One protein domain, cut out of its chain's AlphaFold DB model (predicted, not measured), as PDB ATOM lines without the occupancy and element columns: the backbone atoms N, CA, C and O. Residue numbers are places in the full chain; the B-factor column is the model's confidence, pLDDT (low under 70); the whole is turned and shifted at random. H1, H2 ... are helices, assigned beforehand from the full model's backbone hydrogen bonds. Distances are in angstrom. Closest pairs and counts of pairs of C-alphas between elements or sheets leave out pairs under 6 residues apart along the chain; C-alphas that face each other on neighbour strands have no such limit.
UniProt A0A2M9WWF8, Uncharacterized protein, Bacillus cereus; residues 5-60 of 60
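Overview. This is residues 5 to 60 of the 60 residues of an uncharacterized protein of Bacillus cereus (UniProt A0A2M9WWF8). One long helix, H4, makes the domain's length, and three short helices, H1, H2 and H3, gather on one side of it. The printed part has 56 residues, of which 40 are in four named helices, in the order H1, H2, H3, H4 along the chain; there is no named strand, and the class is all helix. The whole is compact, radius of gyration of the C-alphas 10.4 A, spanning 27 by 20 by 17 A.

Along the chain. Find C-alpha 5 at (130.422, 144.340, 179.677), where H1, residues 5 to 11, begins. H2 is residues 18 to 25, H3 residues 29 to 35. H4, residues 42 to 59, runs 26.2 A to C-alpha 59 at (124.943, 135.431, 177.944).

Arrangement. Look at Glu 5 and Tyr 56, the closest C-alphas, 5.7 A apart, where H1 and H4 touch. H2 and H4 only just touch, with 3 pairs of C-alphas within 8 A. H3 and H4 are only just apart, closest 8.5 A. Every O i to N i+4 pair is within hydrogen-bond range in H1, H2 and H3, 13 of 14 in H4.

Size, cuts and confidence. The printed part has no cut and no long link, and no printed residue is under 70 in pLDDT.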
ATOM      1  N   GLU A   5     129.974 145.725 179.756       94.75
ATOM      2  CA  GLU A   5     130.422 144.340 179.677       94.75
ATOM      3  C   GLU A   5     131.226 143.953 180.923       94.75
ATOM      4  O   GLU A   5     130.910 142.963 181.584       94.75
ATOM      5  N   LEU A   6     132.216 144.770 181.309       94.56
ATOM      6  CA  LEU A   6     133.030 144.524 182.503       94.56
ATOM      7  C   LEU A   6     132.184 144.555 183.780       94.56
ATOM      8  O   LEU A   6     132.336 143.700 184.653       94.56
ATOM      9  N   GLU A   7     131.261 145.512 183.889       95.12
ATOM     10  CA  GLU A   7     130.371 145.600 185.045       95.12
ATOM     11  C   GLU A   7     129.440 144.386 185.144       95.12
ATOM     12  O   GLU A   7     129.254 143.838 186.236       95.12
ATOM     13  N   TRP A   8     128.874 143.947 184.018       96.25
ATOM     14  CA  TRP A   8     128.022 142.767 183.975       96.25
ATOM     15  C   TRP A   8     128.802 141.514 184.378       96.25
ATOM     16  O   TRP A   8     128.334 140.773 185.242       96.25
ATOM     17  N   ILE A   9     130.005 141.312 183.831       96.88
ATOM     18  CA  ILE A   9     130.868 140.162 184.143       96.88
ATOM     19  C   ILE A   9     131.219 140.134 185.629       96.88
ATOM     20  O   ILE A   9     131.068 139.099 186.276       96.88
ATOM     21  N   TYR A  10     131.636 141.271 186.192       96.25
ATOM     22  CA  TYR A  10     131.966 141.368 187.612       96.25
ATOM     23  C   TYR A  10     130.773 140.983 188.501       96.25
ATOM     24  O   TYR A  10     130.912 140.169 189.415       96.25
ATOM     25  N   LYS A  11     129.578 141.505 188.194       96.31
ATOM     26  CA  LYS A  11     128.344 141.221 188.948       96.31
ATOM     27  C   LYS A  11     127.825 139.794 188.767       96.31
ATOM     28  O   LYS A  11     127.130 139.290 189.644       96.31
ATOM     29  N   ASN A  12     128.136 139.145 187.645       97.12
ATOM     30  CA  ASN A  12     127.604 137.834 187.271       97.12
ATOM     31  C   ASN A  12     128.681 136.739 187.246       97.12
ATOM     32  O   ASN A  12     128.511 135.741 186.550       97.12
ATOM     33  N   LYS A  13     129.762 136.876 188.028       96.00
ATOM     34  CA  LYS A  13     130.856 135.887 188.096       96.00
ATOM     35  C   LYS A  13     130.368 134.441 188.278       96.00
ATOM     36  O   LYS A  13     130.957 133.531 187.713       96.00
ATOM     37  N   SER A  14     129.288 134.228 189.031       96.50
ATOM     38  CA  SER A  14     128.694 132.904 189.271       96.50
ATOM     39  C   SER A  14     128.033 132.256 188.047       96.50
ATOM     40  O   SER A  14     127.744 131.065 188.093       96.50
ATOM     41  N   LYS A  15     127.772 133.009 186.969       96.25
ATOM     42  CA  LYS A  15     127.208 132.494 185.708       96.25
ATOM     43  C   LYS A  15     128.278 132.051 184.705       96.25
ATOM     44  O   LYS A  15     127.944 131.386 183.726       96.25
ATOM     45  N   LEU A  16     129.525 132.458 184.928       97.12
ATOM     46  CA  LEU A  16     130.643 132.201 184.026       97.12
ATOM     47  C   LEU A  16     131.121 130.755 184.147       97.12
ATOM     48  O   LEU A  16     131.049 130.153 185.221       97.12
ATOM     49  N   SER A  17     131.643 130.211 183.052       97.69
ATOM     50  CA  SER A  17     132.340 128.927 183.088       97.69
ATOM     51  C   SER A  17     133.676 129.040 183.835       97.69
ATOM     52  O   SER A  17     134.251 130.123 183.972       97.69
ATOM     53  N   GLU A  18     134.216 127.908 184.297       97.00
ATOM     54  CA  GLU A  18     135.542 127.890 184.929       97.00
ATOM     55  C   GLU A  18     136.642 128.432 184.008       97.00
ATOM     56  O   GLU A  18     137.539 129.135 184.473       97.00
ATOM     57  N   ASP A  19     136.563 128.140 182.709       97.38
ATOM     58  CA  ASP A  19     137.545 128.597 181.723       97.38
ATOM     59  C   ASP A  19     137.481 130.114 181.515       97.38
ATOM     60  O   ASP A  19     138.518 130.775 181.472       97.38
ATOM     61  N   GLU A  20     136.279 130.692 181.484       97.69
ATOM     62  CA  GLU A  20     136.081 132.144 181.402       97.69
ATOM     63  C   GLU A  20     136.629 132.846 182.648       97.69
ATOM     64  O   GLU A  20     137.327 133.859 182.550       97.69
ATOM     65  N   VAL A  21     136.379 132.282 183.834       97.00
ATOM     66  CA  VAL A  21     136.927 132.810 185.091       97.00
ATOM     67  C   VAL A  21     138.453 132.712 185.102       97.00
ATOM     68  O   VAL A  21     139.112 133.670 185.507       97.00
ATOM     69  N   LYS A  22     139.035 131.596 184.640       97.19
ATOM     70  CA  LYS A  22     140.494 131.445 184.505       97.19
ATOM     71  C   LYS A  22     141.078 132.478 183.543       97.19
ATOM     72  O   LYS A  22     142.086 133.099 183.877       97.19
ATOM     73  N   GLN A  23     140.438 132.705 182.398       96.50
ATOM     74  CA  GLN A  23     140.894 133.684 181.416       96.50
ATOM     75  C   GLN A  23     140.859 135.107 181.987       96.50
ATOM     76  O   GLN A  23     141.855 135.821 181.901       96.50
ATOM     77  N   LEU A  24     139.776 135.502 182.659       96.88
ATOM     78  CA  LEU A  24     139.669 136.810 183.316       96.88
ATOM     79  C   LEU A  24     140.678 136.970 184.469       96.88
ATOM     80  O   LEU A  24     141.262 138.041 184.641       96.88
ATOM     81  N   ASN A  25     140.944 135.903 185.228       95.69
ATOM     82  CA  ASN A  25     141.969 135.902 186.276       95.69
ATOM     83  C   ASN A  25     143.394 136.060 185.723       95.69
ATOM     84  O   ASN A  25     144.249 136.568 186.443       95.69
ATOM     85  N   SER A  26     143.666 135.696 184.463       95.69
ATOM     86  CA  SER A  26     144.981 135.957 183.848       95.69
ATOM     87  C   SER A  26     145.294 137.457 183.702       95.69
ATOM     88  O   SER A  26     146.461 137.847 183.630       95.69
ATOM     89  N   TYR A  27     144.255 138.299 183.742       94.62
ATOM     90  CA  TYR A  27     144.332 139.761 183.789       94.62
ATOM     91  C   TYR A  27     144.132 140.325 185.202       94.62
ATOM     92  O   TYR A  27     143.991 141.532 185.351       94.62
ATOM     93  N   ASP A  28     144.059 139.478 186.237       94.50
ATOM     94  CA  ASP A  28     143.727 139.881 187.612       94.50
ATOM     95  C   ASP A  28     142.422 140.712 187.701       94.50
ATOM     96  O   ASP A  28     142.232 141.568 188.568       94.50
ATOM     97  N   PHE A  29     141.493 140.451 186.769       95.44
ATOM     98  CA  PHE A  29     140.336 141.307 186.505       95.44
ATOM     99  C   PHE A  29     139.463 141.521 187.745       95.44
ATOM    100  O   PHE A  29     139.122 142.655 188.066       95.44
ATOM    101  N   PHE A  30     139.094 140.455 188.459       95.31
ATOM    102  CA  PHE A  30     138.146 140.571 189.574       95.31
ATOM    103  C   PHE A  30     138.722 141.331 190.772       95.31
ATOM    104  O   PHE A  30     137.970 142.027 191.455       95.31
ATOM    105  N   ASN A  31     140.028 141.217 191.020       94.62
ATOM    106  CA  ASN A  31     140.680 141.943 192.106       94.62
ATOM    107  C   ASN A  31     140.813 143.424 191.746       94.62
ATOM    108  O   ASN A  31     140.374 144.279 192.509       94.62
ATOM    109  N   GLN A  32     141.329 143.718 190.550       93.81
ATOM    110  CA  GLN A  32     141.540 145.083 190.062       93.81
ATOM    111  C   GLN A  32     140.231 145.851 189.847       93.81
ATOM    112  O   GLN A  32     140.050 146.976 190.305       93.81
ATOM    113  N   TYR A  33     139.244 145.226 189.206       92.94
ATOM    114  CA  TYR A  33     137.940 145.860 189.027       92.94
ATOM    115  C   TYR A  33     137.221 146.059 190.370       92.94
ATOM    116  O   TYR A  33     136.530 147.060 190.560       92.94
ATOM    117  N   GLY A  34     137.418 145.140 191.326       91.38
ATOM    118  CA  GLY A  34     136.881 145.239 192.684       91.38
ATOM    119  C   GLY A  34     137.525 146.337 193.537       91.38
ATOM    120  O   GLY A  34     136.830 146.938 194.354       91.38
ATOM    121  N   SER A  35     138.811 146.642 193.337       92.69
ATOM    122  CA  SER A  35     139.503 147.751 194.015       92.69
ATOM    123  C   SER A  35     139.187 149.126 193.414       92.69
ATOM    124  O   SER A  35     139.564 150.144 193.990       92.69
ATOM    125  N   GLY A  36     138.471 149.166 192.285       86.50
ATOM    126  CA  GLY A  36     138.115 150.393 191.571       86.50
ATOM    127  C   GLY A  36     139.154 150.845 190.543       86.50
ATOM    128  O   GLY A  36     138.921 151.840 189.858       86.50
ATOM    129  N   GLU A  37     140.254 150.105 190.385       86.69
ATOM    130  CA  GLU A  37     141.330 150.423 189.449       86.69
ATOM    131  C   GLU A  37     141.693 149.215 188.597       86.69
ATOM    132  O   GLU A  37     142.338 148.272 189.049       86.69
ATOM    133  N   LEU A  38     141.334 149.283 187.318       87.62
ATOM    134  CA  LEU A  38     141.767 148.313 186.329       87.62
ATOM    135  C   LEU A  38     143.064 148.802 185.669       87.62
ATOM    136  O   LEU A  38     143.029 149.619 184.748       87.62
ATOM    137  N   ASN A  39     144.207 148.335 186.173       87.88
ATOM    138  CA  ASN A  39     145.527 148.786 185.742       87.88
ATOM    139  C   ASN A  39     146.222 147.711 184.901       87.88
ATOM    140  O   ASN A  39     146.847 146.780 185.410       87.88
ATOM    141  N   GLN A  40     146.113 147.862 183.586       87.62
ATOM    142  CA  GLN A  40     146.753 146.997 182.604       87.62
ATOM    143  C   GLN A  40     147.457 147.848 181.549       87.62
ATOM    144  O   GLN A  40     147.082 148.992 181.287       87.62
ATOM    145  N   ASN A  41     148.468 147.272 180.897       92.94
ATOM    146  CA  ASN A  41     149.048 147.911 179.720       92.94
ATOM    147  C   ASN A  41     148.020 147.967 178.570       92.94
ATOM    148  O   ASN A  41     147.045 147.213 178.552       92.94
ATOM    149  N   ALA A  42     148.247 148.853 177.596       91.31
ATOM    150  CA  ALA A  42     147.283 149.110 176.525       91.31
ATOM    151  C   ALA A  42     146.899 147.847 175.729       91.31
ATOM    152  O   ALA A  42     145.726 147.656 175.425       91.31
ATOM    153  N   LEU A  43     147.862 146.964 175.441       94.81
ATOM    154  CA  LEU A  43     147.608 145.717 174.715       94.81
ATOM    155  C   LEU A  43     146.694 144.780 175.517       94.81
ATOM    156  O   LEU A  43     145.669 144.335 175.010       94.81
ATOM    157  N   LYS A  44     147.017 144.550 176.793       93.50
ATOM    158  CA  LYS A  44     146.215 143.717 177.698       93.50
ATOM    159  C   LYS A  44     144.820 144.286 177.935       93.50
ATOM    160  O   LYS A  44     143.879 143.515 178.076       93.50
ATOM    161  N   MET A  45     144.668 145.612 177.952       93.69
ATOM    162  CA  MET A  45     143.347 146.247 178.016       93.69
ATOM    163  C   MET A  45     142.502 145.911 176.788       93.69
ATOM    164  O   MET A  45     141.341 145.540 176.934       93.69
ATOM    165  N   VAL A  46     143.076 146.008 175.584       94.56
ATOM    166  CA  VAL A  46     142.370 145.665 174.339       94.56
ATOM    167  C   VAL A  46     141.968 144.190 174.327       94.56
ATOM    168  O   VAL A  46     140.823 143.872 174.010       94.56
ATOM    169  N   GLU A  47     142.871 143.292 174.725       96.00
ATOM    170  CA  GLU A  47     142.571 141.860 174.830       96.00
ATOM    171  C   GLU A  47     141.458 141.582 175.844       96.00
ATOM    172  O   GLU A  47     140.496 140.884 175.524       96.00
ATOM    173  N   LEU A  48     141.543 142.173 177.040       95.56
ATOM    174  CA  LEU A  48     140.522 142.038 178.073       95.56
ATOM    175  C   LEU A  48     139.156 142.523 177.580       95.56
ATOM    176  O   LEU A  48     138.155 141.869 177.856       95.56
ATOM    177  N   PHE A  49     139.094 143.632 176.836       94.62
ATOM    178  CA  PHE A  49     137.837 144.092 176.247       94.62
ATOM    179  C   PHE A  49     137.286 143.118 175.213       94.62
ATOM    180  O   PHE A  49     136.081 142.869 175.209       94.62
ATOM    181  N   GLY A  50     138.142 142.526 174.380       95.88
ATOM    182  CA  GLY A  50     137.733 141.475 173.448       95.88
ATOM    183  C   GLY A  50     137.141 140.265 174.175       95.88
ATOM    184  O   GLY A  50     136.041 139.821 173.846       95.88
ATOM    185  N   VAL A  51     137.828 139.784 175.217       96.12
ATOM    186  CA  VAL A  51     137.364 138.675 176.065       96.12
ATOM    187  C   VAL A  51     136.036 139.021 176.734       96.12
ATOM    188  O   VAL A  51     135.082 138.251 176.657       96.12
ATOM    189  N   ALA A  52     135.949 140.197 177.353       95.81
ATOM    190  CA  ALA A  52     134.751 140.650 178.039       95.81
ATOM    191  C   ALA A  52     133.552 140.778 177.093       95.81
ATOM    192  O   ALA A  52     132.451 140.355 177.431       95.81
ATOM    193  N   THR A  53     133.770 141.306 175.889       96.19
ATOM    194  CA  THR A  53     132.723 141.428 174.868       96.19
ATOM    195  C   THR A  53     132.212 140.052 174.448       96.19
ATOM    196  O   THR A  53     131.003 139.827 174.441       96.19
ATOM    197  N   GLY A  54     133.119 139.111 174.162       96.44
ATOM    198  CA  GLY A  54     132.748 137.749 173.774       96.44
ATOM    199  C   GLY A  54     131.979 137.007 174.869       96.44
ATOM    200  O   GLY A  54     130.963 136.371 174.590       96.44
ATOM    201  N   ILE A  55     132.413 137.137 176.127       96.81
ATOM    202  CA  ILE A  55     131.691 136.579 177.276       96.81
ATOM    203  C   ILE A  55     130.311 137.227 177.393       96.81
ATOM    204  O   ILE A  55     129.314 136.525 177.496       96.81
ATOM    205  N   TYR A  56     130.223 138.555 177.354       96.56
ATOM    206  CA  TYR A  56     128.955 139.262 177.516       96.56
ATOM    207  C   TYR A  56     127.911 138.840 176.469       96.56
ATOM    208  O   TYR A  56     126.786 138.512 176.849       96.56
ATOM    209  N   GLN A  57     128.305 138.760 175.192       95.75
ATOM    210  CA  GLN A  57     127.456 138.323 174.071       95.75
ATOM    211  C   GLN A  57     127.009 136.858 174.165       95.75
ATOM    212  O   GLN A  57     125.992 136.470 173.602       95.75
ATOM    213  N   LYS A  58     127.763 136.001 174.859       96.50
ATOM    214  CA  LYS A  58     127.360 134.604 175.070       96.50
ATOM    215  C   LYS A  58     126.150 134.489 176.005       96.50
ATOM    216  O   LYS A  58     125.406 133.513 175.926       96.50
ATOM    217  N   TYR A  59     125.971 135.456 176.902       94.06
ATOM    218  CA  TYR A  59     124.943 135.431 177.944       94.06
ATOM    219  C   TYR A  59     123.838 136.488 177.761       94.06
ATOM    220  O   TYR A  59     122.912 136.513 178.577       94.06
ATOM    221  N   ASN A  60     123.929 137.346 176.735       91.94
ATOM    222  CA  ASN A  60     122.960 138.396 176.386       91.94
ATOM    223  C   ASN A  60     122.856 138.520 174.866       91.94
ATOM    224  O   ASN A  60     121.712 138.635 174.378       91.94
TER     225      ASN A  60